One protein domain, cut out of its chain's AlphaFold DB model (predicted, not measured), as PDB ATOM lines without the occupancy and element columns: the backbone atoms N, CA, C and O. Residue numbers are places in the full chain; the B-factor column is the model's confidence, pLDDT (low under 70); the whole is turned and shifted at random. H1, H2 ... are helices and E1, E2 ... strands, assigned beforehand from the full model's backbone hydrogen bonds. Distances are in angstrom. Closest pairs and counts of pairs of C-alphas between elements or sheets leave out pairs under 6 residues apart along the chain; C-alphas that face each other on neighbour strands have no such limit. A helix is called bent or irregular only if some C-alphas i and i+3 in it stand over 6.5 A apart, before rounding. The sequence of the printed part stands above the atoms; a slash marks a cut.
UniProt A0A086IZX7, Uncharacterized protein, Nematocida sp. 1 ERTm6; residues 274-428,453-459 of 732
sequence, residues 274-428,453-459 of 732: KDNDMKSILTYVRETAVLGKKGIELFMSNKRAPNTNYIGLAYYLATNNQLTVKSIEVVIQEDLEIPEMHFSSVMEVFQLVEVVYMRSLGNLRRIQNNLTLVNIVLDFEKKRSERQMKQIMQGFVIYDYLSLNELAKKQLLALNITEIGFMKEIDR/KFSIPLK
ATOM      1  N   LYS A 274      96.056 132.443 158.370       68.81
ATOM      2  CA  LYS A 274      95.785 131.674 157.140       68.81
ATOM      3  C   LYS A 274      95.441 132.562 155.943       68.81
ATOM      4  O   LYS A 274      95.620 132.147 154.805       68.81
ATOM      5  N   ASP A 275      94.926 133.762 156.193       72.56
ATOM      6  CA  ASP A 275      94.544 134.715 155.156       72.56
ATOM      7  C   ASP A 275      95.742 135.536 154.645       72.56
ATOM      8  O   ASP A 275      95.674 136.074 153.536       72.56
ATOM      9  N   ASN A 276      96.870 135.546 155.382       68.69
ATOM     10  CA  ASN A 276      98.127 136.168 154.935       68.69
ATOM     11  C   ASN A 276      98.610 135.535 153.624       68.69
ATOM     12  O   ASN A 276      99.077 136.225 152.719       68.69
ATOM     13  N   ASP A 277      98.493 134.211 153.517       66.50
ATOM     14  CA  ASP A 277      99.012 133.457 152.376       66.50
ATOM     15  C   ASP A 277      98.079 133.529 151.149       66.50
ATOM     16  O   ASP A 277      98.463 133.140 150.047       66.50
ATOM     17  N   MET A 278      96.871 134.089 151.301       67.81
ATOM     18  CA  MET A 278      95.892 134.255 150.218       67.81
ATOM     19  C   MET A 278      96.035 135.581 149.446       67.81
ATOM     20  O   MET A 278      95.186 135.878 148.608       67.81
ATOM     21  N   LYS A 279      97.083 136.386 149.710       69.88
ATOM     22  CA  LYS A 279      97.287 137.738 149.127       69.88
ATOM     23  C   LYS A 279      96.063 138.655 149.287       69.88
ATOM     24  O   LYS A 279      95.796 139.525 148.456       69.88
ATOM     25  N   SER A 280      95.283 138.409 150.334       77.75
ATOM     26  CA  SER A 280      94.049 139.125 150.633       77.75
ATOM     27  C   SER A 280      94.333 140.378 151.452       77.75
ATOM     28  O   SER A 280      95.369 140.460 152.104       77.75
ATOM     29  N   ILE A 281      93.426 141.357 151.405       85.62
ATOM     30  CA  ILE A 281      93.538 142.553 152.245       85.62
ATOM     31  C   ILE A 281      93.189 142.165 153.675       85.62
ATOM     32  O   ILE A 281      92.078 141.710 153.951       85.62
ATOM     33  N   LEU A 282      94.144 142.384 154.565       87.75
ATOM     34  CA  LEU A 282      94.039 142.154 155.990       87.75
ATOM     35  C   LEU A 282      94.149 143.474 156.728       87.75
ATOM     36  O   LEU A 282      94.965 144.329 156.392       87.75
ATOM     37  N   THR A 283      93.316 143.612 157.751       90.81
ATOM     38  CA  THR A 283      93.412 144.695 158.728       90.81
ATOM     39  C   THR A 283      94.174 144.199 159.946       90.81
ATOM     40  O   THR A 283      93.702 143.338 160.693       90.81
ATOM     41  N   TYR A 284      95.348 144.756 160.138       88.38
ATOM     42  CA  TYR A 284      96.166 144.578 161.313       88.38
ATOM     43  C   TYR A 284      95.859 145.674 162.332       88.38
ATOM     44  O   TYR A 284      95.577 146.809 161.963       88.38
ATOM     45  N   VAL A 285      95.911 145.331 163.614       87.12
ATOM     46  CA  VAL A 285      95.619 146.224 164.733       87.12
ATOM     47  C   VAL A 285      96.851 146.330 165.618       87.12
ATOM     48  O   VAL A 285      97.461 145.312 165.960       87.12
ATOM     49  N   ARG A 286      97.196 147.558 165.997       84.56
ATOM     50  CA  ARG A 286      98.236 147.876 166.977       84.56
ATOM     51  C   ARG A 286      97.680 148.874 167.982       84.56
ATOM     52  O   ARG A 286      97.217 149.936 167.589       84.56
ATOM     53  N   GLU A 287      97.730 148.564 169.271       77.75
ATOM     54  CA  GLU A 287      97.405 149.551 170.307       77.75
ATOM     55  C   GLU A 287      98.543 150.574 170.401       77.75
ATOM     56  O   GLU A 287      99.710 150.195 170.515       77.75
ATOM     57  N   THR A 288      98.224 151.865 170.308       75.94
ATOM     58  CA  THR A 288      99.231 152.933 170.252       75.94
ATOM     59  C   THR A 288      98.690 154.252 170.808       75.94
ATOM     60  O   THR A 288      97.490 154.407 171.051       75.94
ATOM     61  N   ALA A 289      99.578 155.218 171.031       73.38
ATOM     62  CA  ALA A 289      99.173 156.609 171.152       73.38
ATOM     63  C   ALA A 289      98.919 157.156 169.740       73.38
ATOM     64  O   ALA A 289      99.807 157.121 168.897       73.38
ATOM     65  N   VAL A 290      97.703 157.627 169.483       77.44
ATOM     66  CA  VAL A 290      97.319 158.277 168.229       77.44
ATOM     67  C   VAL A 290      97.303 159.778 168.475       77.44
ATOM     68  O   VAL A 290      96.403 160.278 169.157       77.44
ATOM     69  N   LEU A 291      98.330 160.483 167.990       77.25
ATOM     70  CA  LEU A 291      98.564 161.902 168.269       77.25
ATOM     71  C   LEU A 291      98.356 162.222 169.755       77.25
ATOM     72  O   LEU A 291      97.527 163.072 170.103       77.25
ATOM     73  N   GLY A 292      99.052 161.457 170.605       68.88
ATOM     74  CA  GLY A 292      99.052 161.502 172.074       68.88
ATOM     75  C   GLY A 292      97.744 161.196 172.811       68.88
ATOM     76  O   GLY A 292      97.650 161.452 174.014       68.88
ATOM     77  N   LYS A 293      96.740 160.620 172.140       77.69
ATOM     78  CA  LYS A 293      95.561 160.018 172.784       77.69
ATOM     79  C   LYS A 293      95.666 158.497 172.739       77.69
ATOM     80  O   LYS A 293      96.144 157.937 171.760       77.69
ATOM     81  N   LYS A 294      95.215 157.804 173.788       76.94
ATOM     82  CA  LYS A 294      95.134 156.335 173.769       76.94
ATOM     83  C   LYS A 294      94.203 155.901 172.633       76.94
ATOM     84  O   LYS A 294      93.046 156.315 172.595       76.94
ATOM     85  N   GLY A 295      94.693 155.042 171.751       84.19
ATOM     86  CA  GLY A 295      93.928 154.566 170.612       84.19
ATOM     87  C   GLY A 295      94.496 153.287 170.021       84.19
ATOM     88  O   GLY A 295      95.281 152.570 170.646       84.19
ATOM     89  N   ILE A 296      94.069 153.004 168.799       88.50
ATOM     90  CA  ILE A 296      94.606 151.912 167.995       88.50
ATOM     91  C   ILE A 296      94.946 152.416 166.600       88.50
ATOM     92  O   ILE A 296      94.301 153.321 166.078       88.50
ATOM     93  N   GLU A 297      95.918 151.777 165.980       90.75
ATOM     94  CA  GLU A 297      96.186 151.894 164.561       90.75
ATOM     95  C   GLU A 297      95.612 150.677 163.831       90.75
ATOM     96  O   GLU A 297      95.852 149.529 164.219       90.75
ATOM     97  N   LEU A 298      94.862 150.943 162.767       92.88
ATOM     98  CA  LEU A 298      94.354 149.981 161.804       92.88
ATOM     99  C   LEU A 298      95.213 150.048 160.541       92.88
ATOM    100  O   LEU A 298      95.027 150.921 159.691       92.88
ATOM    101  N   PHE A 299      96.139 149.102 160.413       91.81
ATOM    102  CA  PHE A 299      96.998 148.972 159.245       91.81
ATOM    103  C   PHE A 299      96.403 147.983 158.238       91.81
ATOM    104  O   PHE A 299      96.309 146.785 158.506       91.81
ATOM    105  N   MET A 300      95.997 148.464 157.067       91.50
ATOM    106  CA  MET A 300      95.388 147.640 156.023       91.50
ATOM    107  C   MET A 300      96.409 147.291 154.940       91.50
ATOM    108  O   MET A 300      96.961 148.178 154.288       91.50
ATOM    109  N   SER A 301      96.649 145.996 154.730       87.94
ATOM    110  CA  SER A 301      97.725 145.486 153.876       87.94
ATOM    111  C   SER A 301      97.328 144.197 153.166       87.94
ATOM    112  O   SER A 301      96.629 143.362 153.731       87.94
ATOM    113  N   ASN A 302      97.794 144.011 151.930       86.12
ATOM    114  CA  ASN A 302      97.719 142.720 151.230       86.12
ATOM    115  C   ASN A 302      99.024 141.911 151.319       86.12
ATOM    116  O   ASN A 302      99.128 140.809 150.772       86.12
ATOM    117  N   LYS A 303     100.029 142.476 151.992       82.12
ATOM    118  CA  LYS A 303     101.283 141.834 152.373       82.12
ATOM    119  C   LYS A 303     101.221 141.413 153.841       82.12
ATOM    120  O   LYS A 303     100.361 141.866 154.599       82.12
ATOM    121  N   ARG A 304     102.173 140.568 154.249       71.94
ATOM    122  CA  ARG A 304     102.381 140.248 155.669       71.94
ATOM    123  C   ARG A 304     102.596 141.535 156.467       71.94
ATOM    124  O   ARG A 304     103.156 142.492 155.935       71.94
ATOM    125  N   ALA A 305     102.167 141.521 157.728       67.12
ATOM    126  CA  ALA A 305     102.385 142.630 158.647       67.12
ATOM    127  C   ALA A 305     103.856 143.097 158.605       67.12
ATOM    128  O   ALA A 305     104.757 142.253 158.619       67.12
ATOM    129  N   PRO A 306     104.111 144.417 158.552       57.31
ATOM    130  CA  PRO A 306     105.451 144.973 158.377       57.31
ATOM    131  C   PRO A 306     106.365 144.722 159.585       57.31
ATOM    132  O   PRO A 306     107.582 144.781 159.446       57.31
ATOM    133  N   ASN A 307     105.804 144.416 160.761       61.38
ATOM    134  CA  ASN A 307     106.546 144.096 161.980       61.38
ATOM    135  C   ASN A 307     105.778 143.087 162.867       61.38
ATOM    136  O   ASN A 307     104.635 142.729 162.580       61.38
ATOM    137  N   THR A 308     106.403 142.634 163.960       57.50
ATOM    138  CA  THR A 308     105.829 141.673 164.924       57.50
ATOM    139  C   THR A 308     104.733 142.244 165.832       57.50
ATOM    140  O   THR A 308     104.166 141.495 166.617       57.50
ATOM    141  N   ASN A 309     104.437 143.544 165.778       66.06
ATOM    142  CA  ASN A 309     103.653 144.234 166.822       66.06
ATOM    143  C   ASN A 309     102.172 144.334 166.470       66.06
ATOM    144  O   ASN A 309     101.346 144.691 167.303       66.06
ATOM    145  N   TYR A 310     101.857 144.036 165.219       76.25
ATOM    146  CA  TYR A 310     100.511 143.992 164.701       76.25
ATOM    147  C   TYR A 310      99.874 142.625 164.949       76.25
ATOM    148  O   TYR A 310     100.465 141.584 164.654       76.25
ATOM    149  N   ILE A 311      98.621 142.631 165.394       78.00
ATOM    150  CA  ILE A 311      97.768 141.439 165.457       78.00
ATOM    151  C   ILE A 311      96.624 141.550 164.447       78.00
ATOM    152  O   ILE A 311      96.192 142.644 164.106       78.00
ATOM    153  N   GLY A 312      96.125 140.430 163.923       84.06
ATOM    154  CA  GLY A 312      94.977 140.463 163.006       84.06
ATOM    155  C   GLY A 312      93.701 140.932 163.715       84.06
ATOM    156  O   GLY A 312      93.483 140.588 164.879       84.06
ATOM    157  N   LEU A 313      92.826 141.665 163.017       89.56
ATOM    158  CA  LEU A 313      91.566 142.182 163.579       89.56
ATOM    159  C   LEU A 313      90.724 141.091 164.257       89.56
ATOM    160  O   LEU A 313      90.218 141.303 165.355       89.56
ATOM    161  N   ALA A 314      90.623 139.901 163.656       88.50
ATOM    162  CA  ALA A 314      89.846 138.801 164.230       88.50
ATOM    163  C   ALA A 314      90.380 138.365 165.607       88.50
ATOM    164  O   ALA A 314      89.604 138.068 166.514       88.50
ATOM    165  N   TYR A 315      91.705 138.367 165.776       85.88
ATOM    166  CA  TYR A 315      92.346 138.075 167.056       85.88
ATOM    167  C   TYR A 315      92.119 139.207 168.065       85.88
ATOM    168  O   TYR A 315      91.748 138.931 169.207       85.88
ATOM    169  N   TYR A 316      92.255 140.468 167.635       86.12
ATOM    170  CA  TYR A 316      91.984 141.635 168.481       86.12
ATOM    171  C   TYR A 316      90.563 141.593 169.056       86.12
ATOM    172  O   TYR A 316      90.386 141.733 170.262       86.12
ATOM    173  N   LEU A 317      89.561 141.306 168.223       87.38
ATOM    174  CA  LEU A 317      88.155 141.240 168.635       87.38
ATOM    175  C   LEU A 317      87.800 140.016 169.487       87.38
ATOM    176  O   LEU A 317      86.718 139.977 170.074       87.38
ATOM    177  N   ALA A 318      88.669 139.000 169.529       82.50
ATOM    178  CA  ALA A 318      88.510 137.838 170.408       82.50
ATOM    179  C   ALA A 318      88.906 138.145 171.846       82.50
ATOM    180  O   ALA A 318      88.388 137.542 172.781       82.50
ATOM    181  N   THR A 319      89.865 139.050 171.991       77.94
ATOM    182  CA  THR A 319      90.640 139.227 173.216       77.94
ATOM    183  C   THR A 319      90.396 140.592 173.857       77.94
ATOM    184  O   THR A 319      90.514 140.719 175.069       77.94
ATOM    185  N   ASN A 320      89.944 141.588 173.088       77.88
ATOM    186  CA  ASN A 320      89.728 142.954 173.562       77.88
ATOM    187  C   ASN A 320      88.270 143.398 173.450       77.88
ATOM    188  O   ASN A 320      87.495 142.903 172.632       77.88
ATOM    189  N   ASN A 321      87.920 144.402 174.258       81.31
ATOM    190  CA  ASN A 321      86.652 145.108 174.150       81.31
ATOM    191  C   ASN A 321      86.801 146.326 173.230       81.31
ATOM    192  O   ASN A 321      87.286 147.379 173.656       81.31
ATOM    193  N   GLN A 322      86.324 146.205 171.993       84.56
ATOM    194  CA  GLN A 322      86.402 147.263 170.987       84.56
ATOM    195  C   GLN A 322      85.644 148.549 171.365       84.56
ATOM    196  O   GLN A 322      85.943 149.611 170.829       84.56
ATOM    197  N   LEU A 323      84.700 148.489 172.313       84.75
ATOM    198  CA  LEU A 323      83.960 149.662 172.799       84.75
ATOM    199  C   LEU A 323      84.830 150.634 173.608       84.75
ATOM    200  O   LEU A 323      84.461 151.791 173.793       84.75
ATOM    201  N   THR A 324      85.978 150.173 174.106       83.25
ATOM    202  CA  THR A 324      86.915 151.020 174.862       83.25
ATOM    203  C   THR A 324      87.771 151.913 173.962       83.25
ATOM    204  O   THR A 324      88.443 152.820 174.454       83.25
ATOM    205  N   VAL A 325      87.741 151.683 172.647       88.06
ATOM    206  CA  VAL A 325      88.538 152.421 171.668       88.06
ATOM    207  C   VAL A 325      87.858 153.750 171.350       88.06
ATOM    208  O   VAL A 325      86.749 153.779 170.822       88.06
ATOM    209  N   LYS A 326      88.541 154.859 171.658       90.94
ATOM    210  CA  LYS A 326      88.051 156.230 171.420       90.94
ATOM    211  C   LYS A 326      88.739 156.946 170.266       90.94
ATOM    212  O   LYS A 326      88.162 157.863 169.687       90.94
ATOM    213  N   SER A 327      89.938 156.512 169.905       92.62
ATOM    214  CA  SER A 327      90.725 157.106 168.829       92.62
ATOM    215  C   SER A 327      91.278 156.016 167.923       92.62
ATOM    216  O   SER A 327      91.799 155.012 168.413       92.62
ATOM    217  N   ILE A 328      91.151 156.219 166.613       94.56
ATOM    218  CA  ILE A 328      91.672 155.303 165.599       94.56
ATOM    219  C   ILE A 328      92.540 156.054 164.608       94.56
ATOM    220  O   ILE A 328      92.114 157.062 164.053       94.56
ATOM    221  N   GLU A 329      93.717 155.509 164.335       93.38
ATOM    222  CA  GLU A 329      94.537 155.862 163.185       93.38
ATOM    223  C   GLU A 329      94.362 154.819 162.082       93.38
ATOM    224  O   GLU A 329      94.449 153.622 162.330       93.38
ATOM    225  N   VAL A 330      94.097 155.252 160.857       93.88
ATOM    226  CA  VAL A 330      93.950 154.386 159.687       93.88
ATOM    227  C   VAL A 330      95.163 154.567 158.789       93.88
ATOM    228  O   VAL A 330      95.424 155.666 158.289       93.88
ATOM    229  N   VAL A 331      95.867 153.467 158.535       91.44
ATOM    230  CA  VAL A 331      97.044 153.428 157.670       91.44
ATOM    231  C   VAL A 331      96.815 152.391 156.579       91.44
ATOM    232  O   VAL A 331      96.805 151.188 156.824       91.44
ATOM    233  N   ILE A 332      96.634 152.845 155.344       88.50
ATOM    234  CA  ILE A 332      96.538 151.957 154.185       88.50
ATOM    235  C   ILE A 332      97.923 151.817 153.553       88.50
ATOM    236  O   ILE A 332      98.591 152.820 153.287       88.50
ATOM    237  N   GLN A 333      98.348 150.576 153.310       87.44
ATOM    238  CA  GLN A 333      99.602 150.276 152.624       87.44
ATOM    239  C   GLN A 333      99.684 151.027 151.283       87.44
ATOM    240  O   GLN A 333      98.711 151.079 150.529       87.44
ATOM    241  N   GLU A 334     100.859 151.570 150.967       78.38
ATOM    242  CA  GLU A 334     101.121 152.225 149.684       78.38
ATOM    243  C   GLU A 334     100.703 151.340 148.495       78.38
ATOM    244  O   GLU A 334     100.856 150.111 148.520       78.38
ATOM    245  N   ASP A 335     100.126 151.986 147.478       76.44
ATOM    246  CA  ASP A 335      99.565 151.385 146.259       76.44
ATOM    247  C   ASP A 335      98.399 150.401 146.448       76.44
ATOM    248  O   ASP A 335      97.870 149.884 145.457       76.44
ATOM    249  N   LEU A 336      97.929 150.183 147.678       82.56
ATOM    250  CA  LEU A 336      96.772 149.336 147.939       82.56
ATOM    251  C   LEU A 336      95.459 150.078 147.654       82.56
ATOM    252  O   LEU A 336      95.258 151.214 148.081       82.56
ATOM    253  N   GLU A 337      94.551 149.405 146.949       80.31
ATOM    254  CA  GLU A 337      93.161 149.825 146.765       80.31
ATOM    255  C   GLU A 337      92.270 148.955 147.654       80.31
ATOM    256  O   GLU A 337      92.340 147.723 147.597       80.31
ATOM    257  N   ILE A 338      91.448 149.587 148.494       81.00
ATOM    258  CA  ILE A 338      90.598 148.881 149.456       81.00
ATOM    259  C   ILE A 338      89.140 148.940 149.005       81.00
ATOM    260  O   ILE A 338      88.618 150.033 148.791       81.00
ATOM    261  N   PRO A 339      88.439 147.793 148.912       83.31
ATOM    262  CA  PRO A 339      87.004 147.790 148.678       83.31
ATOM    263  C   PRO A 339      86.259 148.567 149.769       83.31
ATOM    264  O   PRO A 339      86.378 148.250 150.953       83.31
ATOM    265  N   GLU A 340      85.422 149.519 149.362       85.38
ATOM    266  CA  GLU A 340      84.623 150.368 150.255       85.38
ATOM    267  C   GLU A 340      83.834 149.574 151.301       85.38
ATOM    268  O   GLU A 340      83.835 149.917 152.479       85.38
ATOM    269  N   MET A 341      83.213 148.463 150.893       84.50
ATOM    270  CA  MET A 341      82.444 147.602 151.795       84.50
ATOM    271  C   MET A 341      83.317 146.925 152.860       84.50
ATOM    272  O   MET A 341      82.869 146.761 153.993       84.50
ATOM    273  N   HIS A 342      84.559 146.554 152.521       86.00
ATOM    274  CA  HIS A 342      85.508 146.014 153.496       86.00
ATOM    275  C   HIS A 342      85.894 147.098 154.502       86.00
ATOM    276  O   HIS A 342      85.793 146.877 155.703       86.00
ATOM    277  N   PHE A 343      86.276 148.279 154.007       90.00
ATOM    278  CA  PHE A 343      86.651 149.415 154.846       90.00
ATOM    279  C   PHE A 343      85.510 149.839 155.780       90.00
ATOM    280  O   PHE A 343      85.693 149.927 156.991       90.00
ATOM    281  N   SER A 344      84.305 150.008 155.229       90.50
ATOM    282  CA  SER A 344      83.087 150.309 155.982       90.50
ATOM    283  C   SER A 344      82.844 149.263 157.072       90.50
ATOM    284  O   SER A 344      82.687 149.617 158.235       90.50
ATOM    285  N   SER A 345      82.930 147.974 156.741       91.44
ATOM    286  CA  SER A 345      82.722 146.894 157.714       91.44
ATOM    287  C   SER A 345      83.734 146.902 158.859       91.44
ATOM    288  O   SER A 345      83.363 146.591 159.985       91.44
ATOM    289  N   VAL A 346      84.996 147.262 158.599       92.69
ATOM    290  CA  VAL A 346      86.015 147.406 159.651       92.69
ATOM    291  C   VAL A 346      85.690 148.588 160.563       92.69
ATOM    292  O   VAL A 346      85.755 148.450 161.782       92.69
ATOM    293  N   MET A 347      85.304 149.731 159.998       92.12
ATOM    294  CA  MET A 347      84.952 150.916 160.785       92.12
ATOM    295  C   MET A 347      83.682 150.704 161.629       92.12
ATOM    296  O   MET A 347      83.625 151.187 162.757       92.12
ATOM    297  N   GLU A 348      82.705 149.921 161.148       90.12
ATOM    298  CA  GLU A 348      81.482 149.564 161.897       90.12
ATOM    299  C   GLU A 348      81.748 148.829 163.216       90.12
ATOM    300  O   GLU A 348      80.917 148.874 164.125       90.12
ATOM    301  N   VAL A 349      82.890 148.151 163.333       90.00
ATOM    302  CA  VAL A 349      83.283 147.426 164.549       90.00
ATOM    303  C   VAL A 349      83.503 148.389 165.713       90.00
ATOM    304  O   VAL A 349      83.149 148.092 166.856       90.00
ATOM    305  N   PHE A 350      84.071 149.559 165.433       90.25
ATOM    306  CA  PHE A 350      84.514 150.509 166.444       90.25
ATOM    307  C   PHE A 350      83.470 151.607 166.664       90.25
ATOM    308  O   PHE A 350      83.669 152.783 166.366       90.25
ATOM    309  N   GLN A 351      82.324 151.199 167.205       84.69
ATOM    310  CA  GLN A 351      81.105 152.015 167.277       84.69
ATOM    311  C   GLN A 351      81.205 153.267 168.164       84.69
ATOM    312  O   GLN A 351      80.385 154.168 168.014       84.69
ATOM    313  N   LEU A 352      82.156 153.315 169.104       87.50
ATOM    314  CA  LEU A 352      82.300 154.396 170.092       87.50
ATOM    315  C   LEU A 352      83.519 155.297 169.846       87.50
ATOM    316  O   LEU A 352      83.945 156.008 170.762       87.50
ATOM    317  N   VAL A 353      84.075 155.259 168.634       92.19
ATOM    318  CA  VAL A 353      85.228 156.075 168.242       92.19
ATOM    319  C   VAL A 353      84.822 157.532 168.112       92.19
ATOM    320  O   VAL A 353      83.953 157.889 167.323       92.19
ATOM    321  N   GLU A 354      85.493 158.375 168.883       93.19
ATOM    322  CA  GLU A 354      85.277 159.817 168.917       93.19
ATOM    323  C   GLU A 354      86.185 160.531 167.916       93.19
ATOM    324  O   GLU A 354      85.788 161.549 167.358       93.19
ATOM    325  N   VAL A 355      87.387 160.013 167.649       93.81
ATOM    326  CA  VAL A 355      88.330 160.660 166.725       93.81
ATOM    327  C   VAL A 355      88.918 159.669 165.729       93.81
ATOM    328  O   VAL A 355      89.446 158.626 166.121       93.81
ATOM    329  N   VAL A 356      88.857 160.016 164.441       94.25
ATOM    330  CA  VAL A 356      89.461 159.232 163.354       94.25
ATOM    331  C   VAL A 356      90.567 160.036 162.675       94.25
ATOM    332  O   VAL A 356      90.346 161.159 162.223       94.25
ATOM    333  N   TYR A 357      91.742 159.425 162.570       92.81
ATOM    334  CA  TYR A 357      92.922 159.964 161.907       92.81
ATOM    335  C   TYR A 357      93.217 159.124 160.661       92.81
ATOM    336  O   TYR A 357      93.620 157.971 160.758       92.81
ATOM    337  N   MET A 358      93.009 159.674 159.468       90.94
ATOM    338  CA  MET A 358      93.307 159.001 158.200       90.94
ATOM    339  C   MET A 358      94.748 159.310 157.782       90.94
ATOM    340  O   MET A 358      94.977 160.238 157.004       90.94
ATOM    341  N   ARG A 359      95.721 158.557 158.310       85.94
ATOM    342  CA  ARG A 359      97.159 158.817 158.116       85.94
ATOM    343  C   ARG A 359      97.698 158.389 156.750       85.94
ATOM    344  O   ARG A 359      98.587 159.027 156.210       85.94
ATOM    345  N   SER A 360      97.155 157.337 156.149       83.19
ATOM    346  CA  SER A 360      97.470 156.994 154.758       83.19
ATOM    347  C   SER A 360      96.237 156.463 154.054       83.19
ATOM    348  O   SER A 360      95.532 155.607 154.588       83.19
ATOM    349  N   LEU A 361      96.013 156.941 152.829       76.00
ATOM    350  CA  LEU A 361      94.965 156.448 151.937       76.00
ATOM    351  C   LEU A 361      95.476 155.429 150.905       76.00
ATOM    352  O   LEU A 361      94.721 155.035 150.023       76.00
ATOM    353  N   GLY A 362      96.736 154.995 150.997       76.88
ATOM    354  CA  GLY A 362      97.304 153.988 150.101       76.88
ATOM    355  C   GLY A 362      97.712 154.565 148.751       76.88
ATOM    356  O   GLY A 362      98.650 155.353 148.666       76.88
ATOM    357  N   ASN A 363      97.045 154.150 147.670       66.06
ATOM    358  CA  ASN A 363      97.436 154.508 146.303       66.06
ATOM    359  C   ASN A 363      97.325 156.021 146.005       66.06
ATOM    360  O   ASN A 363      96.243 156.536 145.704       66.06
ATOM    361  N   LEU A 364      98.464 156.721 146.014       59.06
ATOM    362  CA  LEU A 364      98.557 158.157 145.712       59.06
ATOM    363  C   LEU A 364      98.199 158.482 144.251       59.06
ATOM    364  O   LEU A 364      97.635 159.540 143.971       59.06
ATOM    365  N   ARG A 365      98.462 157.563 143.311       57.12
ATOM    366  CA  ARG A 365      98.183 157.752 141.873       57.12
ATOM    367  C   ARG A 365      96.691 157.666 141.538       57.12
ATOM    368  O   ARG A 365      96.262 158.214 140.529       57.12
ATOM    369  N   ARG A 366      95.896 156.997 142.381       57.00
ATOM    370  CA  ARG A 366      94.432 156.854 142.261       57.00
ATOM    371  C   ARG A 366      93.686 157.494 143.422       57.00
ATOM    372  O   ARG A 366      92.599 157.052 143.776       57.00
ATOM    373  N   ILE A 367      94.236 158.551 144.004       53.97
ATOM    374  CA  ILE A 367      93.664 159.188 145.189       53.97
ATOM    375  C   ILE A 367      92.179 159.553 145.035       53.97
ATOM    376  O   ILE A 367      91.462 159.475 146.021       53.97
ATOM    377  N   GLN A 368      91.693 159.826 143.809       57.12
ATOM    378  CA  GLN A 368      90.265 159.986 143.487       57.12
ATOM    379  C   GLN A 368      89.390 158.798 143.917       57.12
ATOM    380  O   GLN A 368      88.307 159.020 144.453       57.12
ATOM    381  N   ASN A 369      89.863 157.563 143.732       55.44
ATOM    382  CA  ASN A 369      89.171 156.353 144.176       55.44
ATOM    383  C   ASN A 369      89.227 156.207 145.704       55.44
ATOM    384  O   ASN A 369      88.289 155.697 146.295       55.44
ATOM    385  N   ASN A 370      90.279 156.709 146.359       59.03
ATOM    386  CA  ASN A 370      90.413 156.653 147.819       59.03
ATOM    387  C   ASN A 370      89.714 157.823 148.545       59.03
ATOM    388  O   ASN A 370      89.529 157.765 149.760       59.03
ATOM    389  N   LEU A 371      89.248 158.852 147.816       68.50
ATOM    390  CA  LEU A 371      88.383 159.916 148.356       68.50
ATOM    391  C   LEU A 371      87.076 159.352 148.927       68.50
ATOM    392  O   LEU A 371      86.471 159.958 149.813       68.50
ATOM    393  N   THR A 372      86.608 158.216 148.410       75.81
ATOM    394  CA  THR A 372      85.373 157.594 148.887       75.81
ATOM    395  C   THR A 372      85.536 156.991 150.277       75.81
ATOM    396  O   THR A 372      84.579 157.009 151.044       75.81
ATOM    397  N   LEU A 373      86.747 156.578 150.673       84.94
ATOM    398  CA  LEU A 373      87.024 156.078 152.025       84.94
ATOM    399  C   LEU A 373      86.809 157.165 153.085       84.94
ATOM    400  O   LEU A 373      86.214 156.904 154.128       84.94
ATOM    401  N   VAL A 374      87.202 158.407 152.783       86.00
ATOM    402  CA  VAL A 374      86.918 159.575 153.635       86.00
ATOM    403  C   VAL A 374      85.410 159.806 153.760       86.00
ATOM    404  O   VAL A 374      84.905 159.987 154.867       86.00
ATOM    405  N   ASN A 375      84.676 159.735 152.642       86.88
ATOM    406  CA  ASN A 375      83.215 159.843 152.668       86.88
ATOM    407  C   ASN A 375      82.589 158.733 153.523       86.88
ATOM    408  O   ASN A 375      81.635 159.009 154.235       86.88
ATOM    409  N   ILE A 376      83.110 157.500 153.480       87.75
ATOM    410  CA  ILE A 376      82.592 156.371 154.270       87.75
ATOM    411  C   ILE A 376      82.722 156.637 155.768       87.75
ATOM    412  O   ILE A 376      81.765 156.393 156.499       87.75
ATOM    413  N   VAL A 377      83.865 157.165 156.223       89.69
ATOM    414  CA  VAL A 377      84.051 157.519 157.640       89.69
ATOM    415  C   VAL A 377      82.996 158.535 158.085       89.69
ATOM    416  O   VAL A 377      82.322 158.325 159.089       89.69
ATOM    417  N   LEU A 378      82.800 159.604 157.312       88.56
ATOM    418  CA  LEU A 378      81.832 160.659 157.635       88.56
ATOM    419  C   LEU A 378      80.371 160.210 157.449       88.56
ATOM    420  O   LEU A 378      79.468 160.685 158.140       88.56
ATOM    421  N   ASP A 379      80.123 159.269 156.537       86.62
ATOM    422  CA  ASP A 379      78.801 158.702 156.281       86.62
ATOM    423  C   ASP A 379      78.291 157.868 157.464       86.62
ATOM    424  O   ASP A 379      77.077 157.753 157.635       86.62
ATOM    425  N   PHE A 380      79.171 157.357 158.336       85.38
ATOM    426  CA  PHE A 380      78.739 156.737 159.592       85.38
ATOM    427  C   PHE A 380      77.955 157.707 160.466       85.38
ATOM    428  O   PHE A 380      76.846 157.381 160.889       85.38
ATOM    429  N   GLU A 381      78.472 158.912 160.689       87.12
ATOM    430  CA  GLU A 381      77.768 159.916 161.489       87.12
ATOM    431  C   GLU A 381      76.539 160.466 160.775       87.12
ATOM    432  O   GLU A 381      75.498 160.667 161.400       87.12
ATOM    433  N   LYS A 382      76.601 160.618 159.447       86.44
ATOM    434  CA  LYS A 382      75.416 160.960 158.654       86.44
ATOM    435  C   LYS A 382      74.301 159.930 158.859       86.44
ATOM    436  O   LYS A 382      73.182 160.306 159.202       86.44
ATOM    437  N   LYS A 383      74.602 158.635 158.711       83.69
ATOM    438  CA  LYS A 383      73.650 157.537 158.941       83.69
ATOM    439  C   LYS A 383      73.151 157.515 160.383       83.69
ATOM    440  O   LYS A 383      71.964 157.291 160.599       83.69
ATOM    441  N   ARG A 384      74.016 157.762 161.374       86.38
ATOM    442  CA  ARG A 384      73.608 157.900 162.785       86.38
ATOM    443  C   ARG A 384      72.606 159.038 162.966       86.38
ATOM    444  O   ARG A 384      71.559 158.822 163.570       86.38
ATOM    445  N   SER A 385      72.870 160.206 162.383       84.31
ATOM    446  CA  SER A 385      71.954 161.349 162.416       84.31
ATOM    447  C   SER A 385      70.629 161.050 161.707       84.31
ATOM    448  O   SER A 385      69.572 161.374 162.244       84.31
ATOM    449  N   GLU A 386      70.652 160.406 160.534       83.31
ATOM    450  CA  GLU A 386      69.444 159.955 159.817       83.31
ATOM    451  C   GLU A 386      68.604 158.989 160.676       83.31
ATOM    452  O   GLU A 386      67.376 158.989 160.605       83.31
ATOM    453  N   ARG A 387      69.262 158.209 161.542       81.06
ATOM    454  CA  ARG A 387      68.650 157.295 162.521       81.06
ATOM    455  C   ARG A 387      68.328 157.956 163.868       81.06
ATOM    456  O   ARG A 387      67.967 157.248 164.802       81.06
ATOM    457  N   GLN A 388      68.469 159.278 164.000       79.62
ATOM    458  CA  GLN A 388      68.229 160.026 165.247       79.62
ATOM    459  C   GLN A 388      69.076 159.541 166.441       79.62
ATOM    460  O   GLN A 388      68.659 159.581 167.605       79.62
ATOM    461  N   MET A 389      70.280 159.052 166.156       83.62
ATOM    462  CA  MET A 389      71.259 158.664 167.165       83.62
ATOM    463  C   MET A 389      72.133 159.859 167.532       83.62
ATOM    464  O   MET A 389      72.395 160.730 166.703       83.62
ATOM    465  N   LYS A 390      72.621 159.885 168.778       85.50
ATOM    466  CA  LYS A 390      73.579 160.912 169.202       85.50
ATOM    467  C   LYS A 390      74.871 160.776 168.388       85.50
ATOM    468  O   LYS A 390      75.374 159.657 168.234       85.50
ATOM    469  N   GLN A 391      75.393 161.903 167.909       87.50
ATOM    470  CA  GLN A 391      76.701 161.977 167.258       87.50
ATOM    471  C   GLN A 391      77.791 161.484 168.222       87.50
ATOM    472  O   GLN A 391      77.758 161.829 169.408       87.50
ATOM    473  N   ILE A 392      78.723 160.669 167.727       90.50
ATOM    474  CA  ILE A 392      79.839 160.140 168.529       90.50
ATOM    475  C   ILE A 392      81.151 160.779 168.095       90.50
ATOM    476  O   ILE A 392      81.901 161.246 168.948       90.50
ATOM    477  N   MET A 393      81.404 160.841 166.789       91.75
ATOM    478  CA  MET A 393      82.607 161.458 166.245       91.75
ATOM    479  C   MET A 393      82.670 162.936 166.628       91.75
ATOM    480  O   MET A 393      81.790 163.719 166.284       91.75
ATOM    481  N   GLN A 394      83.723 163.312 167.330       92.38
ATOM    482  CA  GLN A 394      84.057 164.676 167.721       92.38
ATOM    483  C   GLN A 394      85.331 165.157 167.031       92.38
ATOM    484  O   GLN A 394      85.619 166.350 167.064       92.38
ATOM    485  N   GLY A 395      86.075 164.273 166.358       92.44
ATOM    486  CA  GLY A 395      87.195 164.715 165.552       92.44
ATOM    487  C   GLY A 395      87.498 163.900 164.310       92.44
ATOM    488  O   GLY A 395      87.290 162.688 164.253       92.44
ATOM    489  N   PHE A 396      88.018 164.603 163.309       92.62
ATOM    490  CA  PHE A 396      88.415 164.020 162.038       92.62
ATOM    491  C   PHE A 396      89.657 164.720 161.492       92.62
ATOM    492  O   PHE A 396      89.662 165.934 161.273       92.62
ATOM    493  N   VAL A 397      90.713 163.942 161.267       91.00
ATOM    494  CA  VAL A 397      92.003 164.432 160.776       91.00
ATOM    495  C   VAL A 397      92.431 163.592 159.584       91.00
ATOM    496  O   VAL A 397      92.303 162.371 159.598       91.00
ATOM    497  N   ILE A 398      92.951 164.237 158.547       88.19
ATOM    498  CA  ILE A 398      93.429 163.571 157.331       88.19
ATOM    499  C   ILE A 398      94.904 163.866 157.100       88.19
ATOM    500  O   ILE A 398      95.376 164.951 157.401       88.19
ATOM    501  N   TYR A 399      95.648 162.929 156.529       84.56
ATOM    502  CA  TYR A 399      97.053 163.180 156.236       84.56
ATOM    503  C   TYR A 399      97.219 164.281 155.193       84.56
ATOM    504  O   TYR A 399      97.771 165.330 155.491       84.56
ATOM    505  N   ASP A 400      96.665 164.079 153.998       80.31
ATOM    506  CA  ASP A 400      96.726 165.046 152.903       80.31
ATOM    507  C   ASP A 400      95.372 165.735 152.712       80.31
ATOM    508  O   ASP A 400      94.381 165.072 152.380       80.31
ATOM    509  N   TYR A 401      95.340 167.063 152.859       79.00
ATOM    510  CA  TYR A 401      94.130 167.870 152.674       79.00
ATOM    511  C   TYR A 401      93.445 167.640 151.319       79.00
ATOM    512  O   TYR A 401      92.215 167.615 151.242       79.00
ATOM    513  N   LEU A 402      94.210 167.402 150.246       75.44
ATOM    514  CA  LEU A 402      93.655 167.151 148.908       75.44
ATOM    515  C   LEU A 402      92.895 165.819 148.796       75.44
ATOM    516  O   LEU A 402      92.394 165.461 147.724       75.44
ATOM    517  N   SER A 403      92.817 165.063 149.886       75.00
ATOM    518  CA  SER A 403      91.969 163.882 150.022       75.00
ATOM    519  C   SER A 403      90.539 164.203 150.477       75.00
ATOM    520  O   SER A 403      89.691 163.314 150.525       75.00
ATOM    521  N   LEU A 404      90.242 165.465 150.801       76.94
ATOM    522  CA  LEU A 404      88.915 165.914 151.212       76.94
ATOM    523  C   LEU A 404      88.151 166.531 150.032       76.94
ATOM    524  O   LEU A 404      88.396 167.669 149.630       76.94
ATOM    525  N   ASN A 405      87.194 165.786 149.481       77.62
ATOM    526  CA  ASN A 405      86.317 166.279 148.414       77.62
ATOM    527  C   ASN A 405      85.175 167.170 148.962       77.62
ATOM    528  O   ASN A 405      84.935 167.239 150.166       77.62
ATOM    529  N   GLU A 406      84.423 167.825 148.075       79.50
ATOM    530  CA  GLU A 406      83.316 168.722 148.459       79.50
ATOM    531  C   GLU A 406      82.158 168.031 149.200       79.50
ATOM    532  O   GLU A 406      81.490 168.659 150.023       79.50
ATOM    533  N   LEU A 407      81.902 166.747 148.932       81.38
ATOM    534  CA  LEU A 407      80.890 165.974 149.656       81.38
ATOM    535  C   LEU A 407      81.335 165.727 151.104       81.38
ATOM    536  O   LEU A 407      80.572 166.022 152.023       81.38
ATOM    537  N   ALA A 408      82.574 165.269 151.298       81.75
ATOM    538  CA  ALA A 408      83.181 165.075 152.609       81.75
ATOM    539  C   ALA A 408      83.212 166.382 153.407       81.75
ATOM    540  O   ALA A 408      82.825 166.392 154.571       81.75
ATOM    541  N   LYS A 409      83.584 167.507 152.776       83.06
ATOM    542  CA  LYS A 409      83.512 168.833 153.413       83.06
ATOM    543  C   LYS A 409      82.102 169.113 153.917       83.06
ATOM    544  O   LYS A 409      81.920 169.370 155.098       83.06
ATOM    545  N   LYS A 410      81.080 168.999 153.060       82.69
ATOM    546  CA  LYS A 410      79.681 169.236 153.462       82.69
ATOM    547  C   LYS A 410      79.236 168.346 154.622       82.69
ATOM    548  O   LYS A 410      78.527 168.831 155.497       82.69
ATOM    549  N   GLN A 411      79.637 167.074 154.629       84.44
ATOM    550  CA  GLN A 411      79.332 166.154 155.725       84.44
ATOM    551  C   GLN A 411      80.036 166.577 157.016       84.44
ATOM    552  O   GLN A 411      79.373 166.714 158.035       84.44
ATOM    553  N   LEU A 412      81.336 166.865 156.957       85.06
ATOM    554  CA  LEU A 412      82.134 167.313 158.099       85.06
ATOM    555  C   LEU A 412      81.576 168.604 158.719       85.06
ATOM    556  O   LEU A 412      81.505 168.721 159.936       85.06
ATOM    557  N   LEU A 413      81.100 169.541 157.893       77.31
ATOM    558  CA  LEU A 413      80.480 170.794 158.343       77.31
ATOM    559  C   LEU A 413      79.115 170.621 159.019       77.31
ATOM    560  O   LEU A 413      78.667 171.528 159.725       77.31
ATOM    561  N   ALA A 414      78.439 169.498 158.779       79.75
ATOM    562  CA  ALA A 414      77.188 169.159 159.447       79.75
ATOM    563  C   ALA A 414      77.413 168.526 160.832       79.75
ATOM    564  O   ALA A 414      76.447 168.363 161.576       79.75
ATOM    565  N   LEU A 415      78.659 168.182 161.174       83.19
ATOM    566  CA  LEU A 415      79.025 167.577 162.450       83.19
ATOM    567  C   LEU A 415      79.462 168.638 163.461       83.19
ATOM    568  O   LEU A 415      80.104 169.633 163.122       83.19
ATOM    569  N   ASN A 416      79.148 168.393 164.730       85.25
ATOM    570  CA  ASN A 416      79.681 169.172 165.841       85.25
ATOM    571  C   ASN A 416      81.058 168.625 166.247       85.25
ATOM    572  O   ASN A 416      81.144 167.742 167.097       85.25
ATOM    573  N   ILE A 417      82.108 169.090 165.577       88.81
ATOM    574  CA  ILE A 417      83.489 168.652 165.803       88.81
ATOM    575  C   ILE A 417      84.224 169.593 166.761       88.81
ATOM    576  O   ILE A 417      84.036 170.812 166.726       88.81
ATOM    577  N   THR A 418      85.080 169.009 167.595       92.12
ATOM    578  CA  THR A 418      85.992 169.694 168.517       92.12
ATOM    579  C   THR A 418      87.453 169.546 168.105       92.12
ATOM    580  O   THR A 418      88.272 170.377 168.488       92.12
ATOM    581  N   GLU A 419      87.787 168.525 167.305       92.69
ATOM    582  CA  GLU A 419      89.121 168.308 166.744       92.69
ATOM    583  C   GLU A 419      89.059 168.176 165.219       92.69
ATOM    584  O   GLU A 419      88.329 167.351 164.673       92.69
ATOM    585  N   ILE A 420      89.838 168.981 164.504       90.62
ATOM    586  CA  ILE A 420      89.894 168.918 163.042       90.62
ATOM    587  C   ILE A 420      91.302 169.170 162.551       90.62
ATOM    588  O   ILE A 420      92.056 169.940 163.151       90.62
ATOM    589  N   GLY A 421      91.628 168.591 161.401       89.69
ATOM    590  CA  GLY A 421      92.684 169.167 160.602       89.69
ATOM    591  C   GLY A 421      93.330 168.250 159.592       89.69
ATOM    592  O   GLY A 421      92.743 167.260 159.156       89.69
ATOM    593  N   PHE A 422      94.535 168.631 159.188       88.06
ATOM    594  CA  PHE A 422      95.345 167.845 158.277       88.06
ATOM    595  C   PHE A 422      96.833 167.957 158.584       88.06
ATOM    596  O   PHE A 422      97.257 168.879 159.271       88.06
ATOM    597  N   MET A 423      97.621 167.003 158.097       86.25
ATOM    598  CA  MET A 423      99.055 166.927 158.396       86.25
ATOM    599  C   MET A 423      99.911 167.561 157.294       86.25
ATOM    600  O   MET A 423     100.850 168.298 157.568       86.25
ATOM    601  N   LYS A 424      99.557 167.346 156.027       81.00
ATOM    602  CA  LYS A 424     100.341 167.753 154.859       81.00
ATOM    603  C   LYS A 424      99.443 168.297 153.750       81.00
ATOM    604  O   LYS A 424      98.260 167.975 153.642       81.00
ATOM    605  N   GLU A 425     100.034 169.121 152.900       73.88
ATOM    606  CA  GLU A 425      99.473 169.503 151.609       73.88
ATOM    607  C   GLU A 425     100.433 168.990 150.541       73.88
ATOM    608  O   GLU A 425     101.508 169.552 150.342       73.88
ATOM    609  N   ILE A 426     100.096 167.859 149.920       67.62
ATOM    610  CA  ILE A 426     100.953 167.277 148.888       67.62
ATOM    611  C   ILE A 426     100.677 168.016 147.582       67.62
ATOM    612  O   ILE A 426      99.575 167.935 147.040       67.62
ATOM    613  N   ASP A 427     101.683 168.701 147.039       59.84
ATOM    614  CA  ASP A 427     101.584 169.294 145.709       59.84
ATOM    615  C   ASP A 427     101.483 168.178 144.655       59.84
ATOM    616  O   ASP A 427     102.464 167.536 144.281       59.84
ATOM    617  N   ARG A 428     100.266 167.915 144.168       55.97
ATOM    618  CA  ARG A 428     100.032 166.901 143.132       55.97
ATOM    619  C   ARG A 428     100.368 167.485 141.761       55.97
ATOM    620  O   ARG A 428      99.694 168.392 141.270       55.97
ATOM    621  N   LYS A 453      89.798 176.547 153.645       72.62
ATOM    622  CA  LYS A 453      89.986 175.209 153.070       72.62
ATOM    623  C   LYS A 453      88.920 174.216 153.517       72.62
ATOM    624  O   LYS A 453      88.356 173.498 152.689       72.62
ATOM    625  N   PHE A 454      88.590 174.185 154.798       71.62
ATOM    626  CA  PHE A 454      87.489 173.349 155.279       71.62
ATOM    627  C   PHE A 454      86.106 173.967 155.035       71.62
ATOM    628  O   PHE A 454      85.103 173.273 155.162       71.62
ATOM    629  N   SER A 455      86.045 175.248 154.647       69.81
ATOM    630  CA  SER A 455      84.805 176.021 154.501       69.81
ATOM    631  C   SER A 455      83.961 176.032 155.783       69.81
ATOM    632  O   SER A 455      82.733 176.018 155.723       69.81
ATOM    633  N   ILE A 456      84.618 176.059 156.950       70.50
ATOM    634  CA  ILE A 456      83.945 176.026 158.257       70.50
ATOM    635  C   ILE A 456      83.160 177.325 158.453       70.50
ATOM    636  O   ILE A 456      83.767 178.400 158.457       70.50
ATOM    637  N   PRO A 457      81.821 177.271 158.618       69.44
ATOM    638  CA  PRO A 457      81.043 178.453 158.954       69.44
ATOM    639  C   PRO A 457      81.559 179.059 160.258       69.44
ATOM    640  O   PRO A 457      81.792 178.326 161.212       69.44
ATOM    641  N   LEU A 458      81.653 180.389 160.342       72.00
ATOM    642  CA  LEU A 458      82.139 181.085 161.548       72.00
ATOM    643  C   LEU A 458      81.404 180.658 162.830       72.00
ATOM    644  O   LEU A 458      82.003 180.548 163.886       72.00
ATOM    645  N   LYS A 459      80.109 180.340 162.743       72.94
ATOM    646  CA  LYS A 459      79.332 179.837 163.889       72.94
ATOM    647  C   LYS A 459      79.810 178.484 164.442       72.94
ATOM    648  O   LYS A 459      79.502 178.168 165.580       72.94
TER     649      LYS A 459
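AT A GLANCE: This is residues 274 to 428 and 453 to 459 of the 732 residues of an uncharacterized protein of Nematocida sp. 1 ERTm6 (UniProt A0A086IZX7). One twisted sheet of six strands forms a wall; H2 and H3 cover one face, H1 sits on the same side at the E1 edge, and the other face has no named helix. H4 is not on the sheet but packs on H3, and the tail of residues 453 to 459 follows a cut. The printed part has 162 residues with four named helices and six named strands, in the order E1 E2 H1 E3 H2 E4 H3 E5 H4 E6. The sheet, E1 E2 E3 E4 E5 E6 from edge to edge, is mixed, and the class is mixed, helices and strands. The whole is compact, with a radius of gyration of the C-alphas of 15.5 A and spans of 50 by 38 by 29 A.

HOW THE PARTS SIT: E1, residues 282 to 290, bends by 73 degrees at residue 287 and forms an antiparallel hairpin with E2, residues 293 to 301; N 284 and O 299 are within hydrogen-bond range at 2.8 A. Parallel neighbours follow: E3, residues 327 to 332, beside E2 with N 298 and O 329 at 2.7 A; E4, residues 355 to 361, beside E3 with N 330 and O 357 at 2.8 A; E5, residues 395 to 400, beside E4 with N 358 and O 397 at 2.8 A; E6, residues 419 to 424, beside E5 with N 424 and O 399 at 2.7 A. H1, residues 313 to 319, is on the sheet at a height of 5.9 A, over none of its strands; its closest C-alphas to E1 are Leu 313 and Tyr 284, 5.7 A. H2, residues 340 to 349, is over E2 at a height of 9.7 A, only just slantwise at 32 degrees on the local plane. H3, residues 364 to 386, is over E4 at a height of 10.2 A, along the strands at 7 degrees on the local plane, which is fitted to just 6 C-alphas. These three helices on the same face make two layers, helices over a sheet. H3 touches H2 with residues 372 to 377 alone, the same way at a steep tilt of 45 degrees; the closest C-alphas, Ser 344 and Ile 376, are 6.3 A apart. H4, residues 406 to 413, touches residues 374 to 382 of H3 at a steep tilt of 39 degrees, the same way; the closest C-alphas, Asn 375 and Ala 408, are 5.2 A apart. E2 H1 E3, E3 H2 E4, E4 H3 E5 and E5 H4 E6 are strand-helix-strand units, two parallel neighbour strands with a helix between, with right-handed crossovers. Every O i to N i+4 pair is within hydrogen-bond range in H1 and H4, against 5 of 6 in H2 and 13 of 19 in H3.

IN THESE COORDINATES: E1 begins at C-alpha 282 (94.039, 142.154, 155.990) and is 20.5 A long; E2 is 23.9 A. H3, 32.4 A from C-alpha 364 (98.557, 158.157, 145.712), is irregular, C-alphas 365 and 368 being 8.4 A apart, and has a kink of 37 degrees near residue 380. E6, 16.4 A, ends at C-alpha 424 (100.341, 167.753, 154.859).

THE WHOLE: The C-alphas farthest apart, those of Asp 277 and Lys 459, are 51.7 A apart. Residues 429 to 452 are not printed, and C-alphas 428 and 453 are 16.4 A apart across the cut. The link from E2 to H1, 11 residues, is long. The mean pLDDT of the printed part is 81.3; 25 residues are under 70, among them 305 to 309 and 363 to 371.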